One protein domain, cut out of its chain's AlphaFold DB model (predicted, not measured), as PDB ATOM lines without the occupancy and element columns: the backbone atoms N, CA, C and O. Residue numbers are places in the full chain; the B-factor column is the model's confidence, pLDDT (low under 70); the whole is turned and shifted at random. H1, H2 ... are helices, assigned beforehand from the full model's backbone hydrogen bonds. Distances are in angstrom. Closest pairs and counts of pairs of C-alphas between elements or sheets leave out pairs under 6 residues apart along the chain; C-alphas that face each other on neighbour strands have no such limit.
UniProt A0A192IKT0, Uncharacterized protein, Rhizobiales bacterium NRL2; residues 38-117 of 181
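What this domain is: This is residues 38 to 117 of the 181 residues of an uncharacterized protein of Rhizobiales bacterium NRL2 (UniProt A0A192IKT0). One long helix, H1, forms the spine of a small all-helix domain, and H3 stands about at right angles to it, with its residues 84 to 88 packed on the middle of H1. Short helices sit near both ends of the spine: H4 and H5 lie apart from each other near its beginning, H5 also packing on H3, while H2 lies nearer its other end and packs on the first residues of H3. The printed part has 80 residues with five named helices, H1 to H5 in chain order, and no named strand. The whole is compact, with a radius of gyration of the C-alphas of 13.1 A, yet elongated in outline, spanning 40 by 22 by 18 A.

Where its parts are: H1, residues 43 to 60, is the longest helix; it begins at C-alpha 43, (184.877, 114.366, 168.147), and runs 25.4 A to C-alpha 60, (169.157, 116.657, 148.286). H3, residues 78 to 89, measures 17.4 A. H2 holds residues 67 to 74 and measures 10.2 A, and H4 holds residues 92 to 99 and measures 10.4 A. H5, residues 109 to 116, measures 10.5 A and ends at C-alpha 116, (167.463, 107.204, 165.985).

How they stand to each other: H1 and H3 are the hub, touching three other helices each. H1 touches H3 with residues 48 to 56 alone; the two are about perpendicular at 84 degrees, and their closest C-alphas, those of Ala 52 and Ala 88, are 4.9 A apart. H1 touches H4 with residues 45 to 49 alone, at a steep tilt of 43 degrees, opposite ways; the closest C-alphas are those of Val 46 and Leu 99, 6.7 A apart. H1 and H5 only just touch, with 3 pairs of C-alphas within 8 A; the closest are those of Leu 45 and Ala 109, 5.2 A apart. H3 touches H5 with residues 83 to 87 alone, about perpendicular at 85 degrees, the closest C-alphas being those of Arg 83 and Lys 113, 6.0 A apart. H3 touches H2 with residues 78 to 81 alone, about perpendicular at 86 degrees; the closest C-alphas, those of Ser 71 and Arg 78, are 5.7 A apart. H1 and H2 are close but not clearly touching, with the C-alphas of Trp 55 and Leu 70 at 7.7 A. H4 is apart from H2, H3 and H5, and H2 is apart from H5. In H1, H2, H4 and H5 every O i to N i+4 pair is within hydrogen-bond range, and in H3 5 of 8 are.

The domain as a whole: The C-alphas of Ala 38 and Gly 65, the two farthest apart, are 40.1 A apart. The printed part has no cut and no long link; the links H2 to H3 and H3 to H4 are tight. The mean pLDDT of the printed part is 79.9, and residues 38 to 40, 104 to 107 and 115 to 117 are under 70.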
ATOM      1  N   ALA A  38     180.844 120.826 180.412       49.94
ATOM      2  CA  ALA A  38     181.656 121.739 179.593       49.94
ATOM      3  C   ALA A  38     182.998 121.087 179.181       49.94
ATOM      4  O   ALA A  38     184.060 121.705 179.202       49.94
ATOM      5  N   GLY A  39     182.965 119.788 178.878       59.03
ATOM      6  CA  GLY A  39     184.093 119.043 178.345       59.03
ATOM      7  C   GLY A  39     184.166 119.233 176.837       59.03
ATOM      8  O   GLY A  39     183.138 119.368 176.177       59.03
ATOM      9  N   ALA A  40     185.386 119.227 176.296       64.38
ATOM     10  CA  ALA A  40     185.626 119.303 174.859       64.38
ATOM     11  C   ALA A  40     184.653 118.395 174.071       64.38
ATOM     12  O   ALA A  40     184.429 117.250 174.486       64.38
ATOM     13  N   PRO A  41     184.088 118.882 172.951       70.31
ATOM     14  CA  PRO A  41     183.060 118.167 172.207       70.31
ATOM     15  C   PRO A  41     183.540 116.772 171.799       70.31
ATOM     16  O   PRO A  41     184.690 116.585 171.388       70.31
ATOM     17  N   ASP A  42     182.656 115.770 171.892       76.69
ATOM     18  CA  ASP A  42     183.003 114.409 171.480       76.69
ATOM     19  C   ASP A  42     183.220 114.387 169.962       76.69
ATOM     20  O   ASP A  42     182.277 114.358 169.169       76.69
ATOM     21  N   ALA A  43     184.489 114.358 169.549       80.56
ATOM     22  CA  ALA A  43     184.877 114.366 168.147       80.56
ATOM     23  C   ALA A  43     184.239 113.219 167.343       80.56
ATOM     24  O   ALA A  43     184.006 113.363 166.143       80.56
ATOM     25  N   ALA A  44     183.937 112.070 167.962       81.12
ATOM     26  CA  ALA A  44     183.235 110.987 167.280       81.12
ATOM     27  C   ALA A  44     181.766 111.338 167.011       81.12
ATOM     28  O   ALA A  44     181.245 110.978 165.954       81.12
ATOM     29  N   LEU A  45     181.118 112.053 167.932       82.62
ATOM     30  CA  LEU A  45     179.741 112.499 167.770       82.62
ATOM     31  C   LEU A  45     179.631 113.627 166.743       82.62
ATOM     32  O   LEU A  45     178.786 113.554 165.853       82.62
ATOM     33  N   VAL A  46     180.547 114.594 166.790       86.31
ATOM     34  CA  VAL A  46     180.624 115.672 165.794       86.31
ATOM     35  C   VAL A  46     180.823 115.091 164.395       86.31
ATOM     36  O   VAL A  46     180.027 115.359 163.497       86.31
ATOM     37  N   ARG A  47     181.805 114.193 164.212       88.94
ATOM     38  CA  ARG A  47     182.036 113.511 162.923       88.94
ATOM     39  C   ARG A  47     180.797 112.773 162.420       88.94
ATOM     40  O   ARG A  47     180.549 112.745 161.216       88.94
ATOM     41  N   LEU A  48     180.035 112.160 163.323       88.06
ATOM     42  CA  LEU A  48     178.822 111.431 162.974       88.06
ATOM     43  C   LEU A  48     177.726 112.366 162.446       88.06
ATOM     44  O   LEU A  48     177.128 112.067 161.412       88.06
ATOM     45  N   ILE A  49     177.505 113.499 163.114       88.00
ATOM     46  CA  ILE A  49     176.531 114.518 162.701       88.00
ATOM     47  C   ILE A  49     176.949 115.145 161.370       88.00
ATOM     48  O   ILE A  49     176.156 115.191 160.431       88.00
ATOM     49  N   THR A  50     178.217 115.537 161.226       90.69
ATOM     50  CA  THR A  50     178.736 116.077 159.960       90.69
ATOM     51  C   THR A  50     178.531 115.094 158.808       90.69
ATOM     52  O   THR A  50     178.114 115.482 157.716       90.69
ATOM     53  N   ARG A  51     178.770 113.798 159.046       90.25
ATOM     54  CA  ARG A  51     178.545 112.748 158.047       90.25
ATOM     55  C   ARG A  51     177.070 112.621 157.667       90.25
ATOM     56  O   ARG A  51     176.774 112.482 156.482       90.25
ATOM     57  N   ALA A  52     176.169 112.704 158.642       89.38
ATOM     58  CA  ALA A  52     174.730 112.689 158.410       89.38
ATOM     59  C   ALA A  52     174.287 113.844 157.505       89.38
ATOM     60  O   ALA A  52     173.639 113.606 156.485       89.38
ATOM     61  N   HIS A  53     174.702 115.075 157.821       89.69
ATOM     62  CA  HIS A  53     174.378 116.243 157.000       89.69
ATOM     63  C   HIS A  53     174.989 116.164 155.603       89.69
ATOM     64  O   HIS A  53     174.308 116.479 154.630       89.69
ATOM     65  N   ARG A  54     176.233 115.687 155.472       90.25
ATOM     66  CA  ARG A  54     176.868 115.493 154.161       90.25
ATOM     67  C   ARG A  54     176.062 114.535 153.289       90.25
ATOM     68  O   ARG A  54     175.776 114.851 152.143       90.25
ATOM     69  N   TRP A  55     175.678 113.382 153.829       89.81
ATOM     70  CA  TRP A  55     174.873 112.399 153.104       89.81
ATOM     71  C   TRP A  55     173.481 112.912 152.756       89.81
ATOM     72  O   TRP A  55     173.010 112.674 151.648       89.81
ATOM     73  N   ASN A  56     172.847 113.654 153.664       88.69
ATOM     74  CA  ASN A  56     171.569 114.291 153.380       88.69
ATOM     75  C   ASN A  56     171.699 115.317 152.246       88.69
ATOM     76  O   ASN A  56     170.861 115.346 151.352       88.69
ATOM     77  N   ASN A  57     172.783 116.098 152.237       88.38
ATOM     78  CA  ASN A  57     173.054 117.054 151.172       88.38
ATOM     79  C   ASN A  57     173.283 116.351 149.828       88.38
ATOM     80  O   ASN A  57     172.675 116.745 148.848       88.38
ATOM     81  N   MET A  58     174.059 115.262 149.787       84.38
ATOM     82  CA  MET A  58     174.269 114.476 148.558       84.38
ATOM     83  C   MET A  58     172.961 113.920 147.974       84.38
ATOM     84  O   MET A  58     172.818 113.824 146.758       84.38
ATOM     85  N   LEU A  59     172.005 113.543 148.829       86.12
ATOM     86  CA  LEU A  59     170.675 113.115 148.386       86.12
ATOM     87  C   LEU A  59     169.818 114.306 147.929       86.12
ATOM     88  O   LEU A  59     169.085 114.188 146.953       86.12
ATOM     89  N   ALA A  60     169.915 115.450 148.611       84.94
ATOM     90  CA  ALA A  60     169.157 116.657 148.286       84.94
ATOM     91  C   ALA A  60     169.633 117.333 146.988       84.94
ATOM     92  O   ALA A  60     168.813 117.837 146.227       84.94
ATOM     93  N   THR A  61     170.939 117.321 146.715       85.19
ATOM     94  CA  THR A  61     171.541 117.862 145.484       85.19
ATOM     95  C   THR A  61     171.425 116.906 144.299       85.19
ATOM     96  O   THR A  61     171.723 117.296 143.173       85.19
ATOM     97  N   GLY A  62     171.010 115.657 144.533       83.06
ATOM     98  CA  GLY A  62     170.956 114.615 143.510       83.06
ATOM     99  C   GLY A  62     172.322 114.031 143.136       83.06
ATOM    100  O   GLY A  62     172.402 113.253 142.190       83.06
ATOM    101  N   GLU A  63     173.393 114.351 143.874       78.50
ATOM    102  CA  GLU A  63     174.718 113.733 143.704       78.50
ATOM    103  C   GLU A  63     174.682 112.221 143.982       78.50
ATOM    104  O   GLU A  63     175.464 111.450 143.423       78.50
ATOM    105  N   ALA A  64     173.765 111.774 144.841       78.94
ATOM    106  CA  ALA A  64     173.381 110.377 144.965       78.94
ATOM    107  C   ALA A  64     171.879 110.245 144.681       78.94
ATOM    108  O   ALA A  64     171.053 110.741 145.443       78.94
ATOM    109  N   GLY A  65     171.515 109.544 143.606       76.00
ATOM    110  CA  GLY A  65     170.117 109.358 143.211       76.00
ATOM    111  C   GLY A  65     169.368 108.341 144.077       76.00
ATOM    112  O   GLY A  65     168.141 108.271 144.056       76.00
ATOM    113  N   SER A  66     170.087 107.524 144.856       81.25
ATOM    114  CA  SER A  66     169.480 106.550 145.760       81.25
ATOM    115  C   SER A  66     170.376 106.179 146.940       81.25
ATOM    116  O   SER A  66     171.598 106.322 146.906       81.25
ATOM    117  N   LEU A  67     169.766 105.587 147.972       77.81
ATOM    118  CA  LEU A  67     170.485 105.036 149.124       77.81
ATOM    119  C   LEU A  67     171.471 103.914 148.734       77.81
ATOM    120  O   LEU A  67     172.448 103.680 149.437       77.81
ATOM    121  N   GLN A  68     171.219 103.215 147.621       80.25
ATOM    122  CA  GLN A  68     172.102 102.168 147.089       80.25
ATOM    123  C   GLN A  68     173.361 102.766 146.471       80.25
ATOM    124  O   GLN A  68     174.464 102.309 146.748       80.25
ATOM    125  N   GLU A  69     173.200 103.828 145.688       82.19
ATOM    126  CA  GLU A  69     174.325 104.548 145.101       82.19
ATOM    127  C   GLU A  69     175.176 105.218 146.186       82.19
ATOM    128  O   GLU A  69     176.402 105.132 146.168       82.19
ATOM    129  N   LEU A  70     174.526 105.808 147.193       85.81
ATOM    130  CA  LEU A  70     175.212 106.383 148.348       85.81
ATOM    131  C   LEU A  70     175.972 105.316 149.155       85.81
ATOM    132  O   LEU A  70     177.085 105.568 149.610       85.81
ATOM    133  N   SER A  71     175.396 104.119 149.294       86.44
ATOM    134  CA  SER A  71     176.040 102.952 149.909       86.44
ATOM    135  C   SER A  71     177.291 102.514 149.157       86.44
ATOM    136  O   SER A  71     178.342 102.364 149.781       86.44
ATOM    137  N   ALA A  72     177.212 102.415 147.829       85.94
ATOM    138  CA  ALA A  72     178.354 102.090 146.983       85.94
ATOM    139  C   ALA A  72     179.458 103.161 147.059       85.94
ATOM    140  O   ALA A  72     180.627 102.822 147.215       85.94
ATOM    141  N   LYS A  73     179.093 104.452 147.033       83.62
ATOM    142  CA  LYS A  73     180.047 105.573 147.137       83.62
ATOM    143  C   LYS A  73     180.713 105.665 148.512       83.62
ATOM    144  O   LYS A  73     181.886 106.006 148.607       83.62
ATOM    145  N   ALA A  74     179.968 105.401 149.585       82.88
ATOM    146  CA  ALA A  74     180.468 105.531 150.951       82.88
ATOM    147  C   ALA A  74     181.107 104.248 151.510       82.88
ATOM    148  O   ALA A  74     181.728 104.319 152.573       82.88
ATOM    149  N   GLY A  75     180.919 103.098 150.850       85.38
ATOM    150  CA  GLY A  75     181.379 101.787 151.317       85.38
ATOM    151  C   GLY A  75     180.681 101.309 152.595       85.38
ATOM    152  O   GLY A  75     181.282 100.604 153.399       85.38
ATOM    153  N   ILE A  76     179.440 101.744 152.836       85.94
ATOM    154  CA  ILE A  76     178.688 101.455 154.069       85.94
ATOM    155  C   ILE A  76     177.338 100.844 153.730       85.94
ATOM    156  O   ILE A  76     176.695 101.270 152.775       85.94
ATOM    157  N   ASP A  77     176.886  99.882 154.539       85.94
ATOM    158  CA  ASP A  77     175.577  99.250 154.370       85.94
ATOM    159  C   ASP A  77     174.418 100.262 154.407       85.94
ATOM    160  O   ASP A  77     174.414 101.239 155.161       85.94
ATOM    161  N   ARG A  78     173.377  99.982 153.621       81.38
ATOM    162  CA  ARG A  78     172.180 100.828 153.511       81.38
ATOM    163  C   ARG A  78     171.503 101.065 154.862       81.38
ATOM    164  O   ARG A  78     170.989 102.159 155.094       81.38
ATOM    165  N   SER A  79     171.513 100.072 155.749       83.50
ATOM    166  CA  SER A  79     170.912 100.165 157.083       83.50
ATOM    167  C   SER A  79     171.681 101.141 157.968       83.50
ATOM    168  O   SER A  79     171.073 101.951 158.666       83.50
ATOM    169  N   GLU A  80     173.015 101.112 157.905       83.06
ATOM    170  CA  GLU A  80     173.860 102.069 158.624       83.06
ATOM    171  C   GLU A  80     173.685 103.486 158.077       83.06
ATOM    172  O   GLU A  80     173.578 104.429 158.858       83.06
ATOM    173  N   ILE A  81     173.573 103.654 156.759       85.50
ATOM    174  CA  ILE A  81     173.319 104.975 156.169       85.50
ATOM    175  C   ILE A  81     171.956 105.513 156.604       85.50
ATOM    176  O   ILE A  81     171.867 106.675 156.985       85.50
ATOM    177  N   GLY A  82     170.916 104.675 156.623       84.38
ATOM    178  CA  GLY A  82     169.591 105.062 157.110       84.38
ATOM    179  C   GLY A  82     169.609 105.553 158.561       84.38
ATOM    180  O   GLY A  82     169.077 106.624 158.850       84.38
ATOM    181  N   ARG A  83     170.289 104.821 159.456       84.31
ATOM    182  CA  ARG A  83     170.444 105.201 160.876       84.31
ATOM    183  C   ARG A  83     171.164 106.533 161.054       84.31
ATOM    184  O   ARG A  83     170.837 107.306 161.944       84.31
ATOM    185  N   VAL A  84     172.170 106.794 160.225       86.19
ATOM    186  CA  VAL A  84     172.943 108.039 160.291       86.19
ATOM    187  C   VAL A  84     172.179 109.192 159.652       86.19
ATOM    188  O   VAL A  84     172.202 110.284 160.196       86.19
ATOM    189  N   LEU A  85     171.455 108.973 158.551       86.44
ATOM    190  CA  LEU A  85     170.639 110.007 157.906       86.44
ATOM    191  C   LEU A  85     169.574 110.577 158.843       86.44
ATOM    192  O   LEU A  85     169.321 111.774 158.804       86.44
ATOM    193  N   GLN A  86     168.999 109.759 159.724       83.31
ATOM    194  CA  GLN A  86     168.063 110.231 160.751       83.31
ATOM    195  C   GLN A  86     168.684 111.288 161.676       83.31
ATOM    196  O   GLN A  86     167.978 112.170 162.154       83.31
ATOM    197  N   LEU A  87     170.004 111.252 161.879       83.81
ATOM    198  CA  LEU A  87     170.724 112.236 162.689       83.81
ATOM    199  C   LEU A  87     170.840 113.600 162.002       83.81
ATOM    200  O   LEU A  87     171.023 114.593 162.689       83.81
ATOM    201  N   ALA A  88     170.698 113.670 160.674       86.12
ATOM    202  CA  ALA A  88     170.665 114.945 159.953       86.12
ATOM    203  C   ALA A  88     169.375 115.739 160.224       86.12
ATOM    204  O   ALA A  88     169.323 116.936 159.959       86.12
ATOM    205  N   TYR A  89     168.340 115.063 160.735       83.88
ATOM    206  CA  TYR A  89     167.049 115.639 161.114       83.88
ATOM    207  C   TYR A  89     166.928 115.840 162.630       83.88
ATOM    208  O   TYR A  89     165.823 115.997 163.150       83.88
ATOM    209  N   LEU A  90     168.051 115.788 163.350       82.94
ATOM    210  CA  LEU A  90     168.082 116.085 164.772       82.94
ATOM    211  C   LEU A  90     167.680 117.547 165.007       82.94
ATOM    212  O   LEU A  90     167.958 118.422 164.184       82.94
ATOM    213  N   ALA A  91     167.020 117.807 166.132       81.19
ATOM    214  CA  ALA A  91     166.642 119.160 166.495       81.19
ATOM    215  C   ALA A  91     167.906 120.044 166.677       81.19
ATOM    216  O   ALA A  91     168.948 119.554 167.143       81.19
ATOM    217  N   PRO A  92     167.864 121.315 166.230       77.56
ATOM    218  CA  PRO A  92     169.044 122.180 166.181       77.56
ATOM    219  C   PRO A  92     169.611 122.477 167.573       77.56
ATOM    220  O   PRO A  92     170.825 122.509 167.731       77.56
ATOM    221  N   ASP A  93     168.752 122.561 168.588       77.81
ATOM    222  CA  ASP A  93     169.112 122.691 170.003       77.81
ATOM    223  C   ASP A  93     170.003 121.539 170.496       77.81
ATOM    224  O   ASP A  93     170.985 121.760 171.204       77.81
ATOM    225  N   ILE A  94     169.710 120.301 170.084       79.44
ATOM    226  CA  ILE A  94     170.513 119.127 170.451       79.44
ATOM    227  C   ILE A  94     171.845 119.137 169.695       79.44
ATOM    228  O   ILE A  94     172.882 118.792 170.260       79.44
ATOM    229  N   THR A  95     171.836 119.537 168.423       81.19
ATOM    230  CA  THR A  95     173.062 119.638 167.618       81.19
ATOM    231  C   THR A  95     174.005 120.701 168.181       81.19
ATOM    232  O   THR A  95     175.194 120.433 168.336       81.19
ATOM    233  N   GLU A  96     173.481 121.866 168.561       81.69
ATOM    234  CA  GLU A  96     174.232 122.932 169.231       81.69
ATOM    235  C   GLU A  96     174.780 122.467 170.581       81.69
ATOM    236  O   GLU A  96     175.973 122.603 170.834       81.69
ATOM    237  N   ALA A  97     173.963 121.808 171.410       80.88
ATOM    238  CA  ALA A  97     174.421 121.268 172.691       80.88
ATOM    239  C   ALA A  97     175.560 120.240 172.541       80.88
ATOM    240  O   ALA A  97     176.430 120.152 173.406       80.88
ATOM    241  N   ILE A  98     175.577 119.469 171.450       82.00
ATOM    242  CA  ILE A  98     176.654 118.522 171.128       82.00
ATOM    243  C   ILE A  98     177.927 119.251 170.686       82.00
ATOM    244  O   ILE A  98     179.026 118.892 171.117       82.00
ATOM    245  N   LEU A  99     177.793 120.267 169.833       79.88
ATOM    246  CA  LEU A  99     178.923 121.065 169.352       79.88
ATOM    247  C   LEU A  99     179.562 121.889 170.477       79.88
ATOM    248  O   LEU A  99     180.785 121.991 170.533       79.88
ATOM    249  N   ASP A 100     178.747 122.382 171.410       78.69
ATOM    250  CA  ASP A 100     179.182 123.108 172.606       78.69
ATOM    251  C   ASP A 100     179.761 122.188 173.695       78.69
ATOM    252  O   ASP A 100     180.155 122.654 174.762       78.69
ATOM    253  N   GLY A 101     179.743 120.867 173.488       74.94
ATOM    254  CA  GLY A 101     180.166 119.885 174.485       74.94
ATOM    255  C   GLY A 101     179.183 119.686 175.643       74.94
ATOM    256  O   GLY A 101     179.287 118.678 176.330       74.94
ATOM    257  N   ARG A 102     178.159 120.543 175.782       74.62
ATOM    258  CA  ARG A 102     177.096 120.526 176.814       74.62
ATOM    259  C   ARG A 102     176.207 119.273 176.814       74.62
ATOM    260  O   ARG A 102     175.252 119.189 177.588       74.62
ATOM    261  N   GLN A 103     176.487 118.298 175.956       72.06
ATOM    262  CA  GLN A 103     175.790 117.022 175.932       72.06
ATOM    263  C   GLN A 103     175.961 116.269 177.263       72.06
ATOM    264  O   GLN A 103     177.045 116.270 177.850       72.06
ATOM    265  N   PRO A 104     174.930 115.551 177.739       67.56
ATOM    266  CA  PRO A 104     175.095 114.674 178.887       67.56
ATOM    267  C   PRO A 104     176.114 113.576 178.557       67.56
ATOM    268  O   PRO A 104     176.051 112.975 177.482       67.56
ATOM    269  N   SER A 105     177.022 113.262 179.488       64.38
ATOM    270  CA  SER A 105     178.066 112.223 179.339       64.38
ATOM    271  C   SER A 105     177.529 110.837 178.941       64.38
ATOM    272  O   SER A 105     178.249 109.981 178.433       64.38
ATOM    273  N   GLU A 106     176.240 110.618 179.169       65.62
ATOM    274  CA  GLU A 106     175.464 109.449 178.782       65.62
ATOM    275  C   GLU A 106     175.170 109.327 177.274       65.62
ATOM    276  O   GLU A 106     174.836 108.233 176.796       65.62
ATOM    277  N   LEU A 107     175.256 110.430 176.528       68.81
ATOM    278  CA  LEU A 107     174.911 110.526 175.114       68.81
ATOM    279  C   LEU A 107     176.147 110.246 174.253       68.81
ATOM    280  O   LEU A 107     176.943 111.121 173.931       68.81
ATOM    281  N   SER A 108     176.311 108.976 173.887       74.94
ATOM    282  CA  SER A 108     177.358 108.521 172.967       74.94
ATOM    283  C   SER A 108     176.831 108.369 171.541       74.94
ATOM    284  O   SER A 108     175.640 108.133 171.331       74.94
ATOM    285  N   ALA A 109     177.730 108.386 170.553       73.56
ATOM    286  CA  ALA A 109     177.409 108.111 169.148       73.56
ATOM    287  C   ALA A 109     176.629 106.796 168.955       73.56
ATOM    288  O   ALA A 109     175.681 106.735 168.175       73.56
ATOM    289  N   HIS A 110     176.984 105.751 169.707       73.69
ATOM    290  CA  HIS A 110     176.278 104.471 169.674       73.69
ATOM    291  C   HIS A 110     174.857 104.577 170.250       73.69
ATOM    292  O   HIS A 110     173.910 104.043 169.671       73.69
ATOM    293  N   ARG A 111     174.684 105.304 171.363       75.12
ATOM    294  CA  ARG A 111     173.364 105.542 171.961       75.12
ATOM    295  C   ARG A 111     172.490 106.389 171.039       75.12
ATOM    296  O   ARG A 111     171.334 106.039 170.834       75.12
ATOM    297  N   LEU A 112     173.051 107.428 170.420       76.00
ATOM    298  CA  LEU A 112     172.335 108.297 169.489       76.00
ATOM    299  C   LEU A 112     171.871 107.533 168.237       76.00
ATOM    300  O   LEU A 112     170.702 107.617 167.877       76.00
ATOM    301  N   LYS A 113     172.731 106.690 167.648       77.12
ATOM    302  CA  LYS A 113     172.350 105.789 166.542       77.12
ATOM    303  C   LYS A 113     171.238 104.806 166.921       77.12
ATOM    304  O   LYS A 113     170.363 104.527 166.107       77.12
ATOM    305  N   ARG A 114     171.266 104.263 168.143       76.19
ATOM    306  CA  ARG A 114     170.223 103.350 168.636       76.19
ATOM    307  C   ARG A 114     168.891 104.056 168.878       76.19
ATOM    308  O   ARG A 114     167.860 103.476 168.566       76.19
ATOM    309  N   MET A 115     168.914 105.277 169.413       69.44
ATOM    310  CA  MET A 115     167.709 106.088 169.638       69.44
ATOM    311  C   MET A 115     167.088 106.560 168.323       69.44
ATOM    312  O   MET A 115     165.871 106.543 168.183       69.44
ATOM    313  N   ALA A 116     167.920 106.909 167.339       64.31
ATOM    314  CA  ALA A 116     167.463 107.204 165.985       64.31
ATOM    315  C   ALA A 116     166.833 105.976 165.304       64.31
ATOM    316  O   ALA A 116     165.967 106.122 164.448       64.31
ATOM    317  N   GLY A 117     167.195 104.767 165.747       56.78
ATOM    318  CA  GLY A 117     166.767 103.472 165.221       56.78
ATOM    319  C   GLY A 117     165.286 103.105 165.369       56.78
ATOM    320  O   GLY A 117     164.983 101.913 165.378       56.78
TER     321      GLY A 117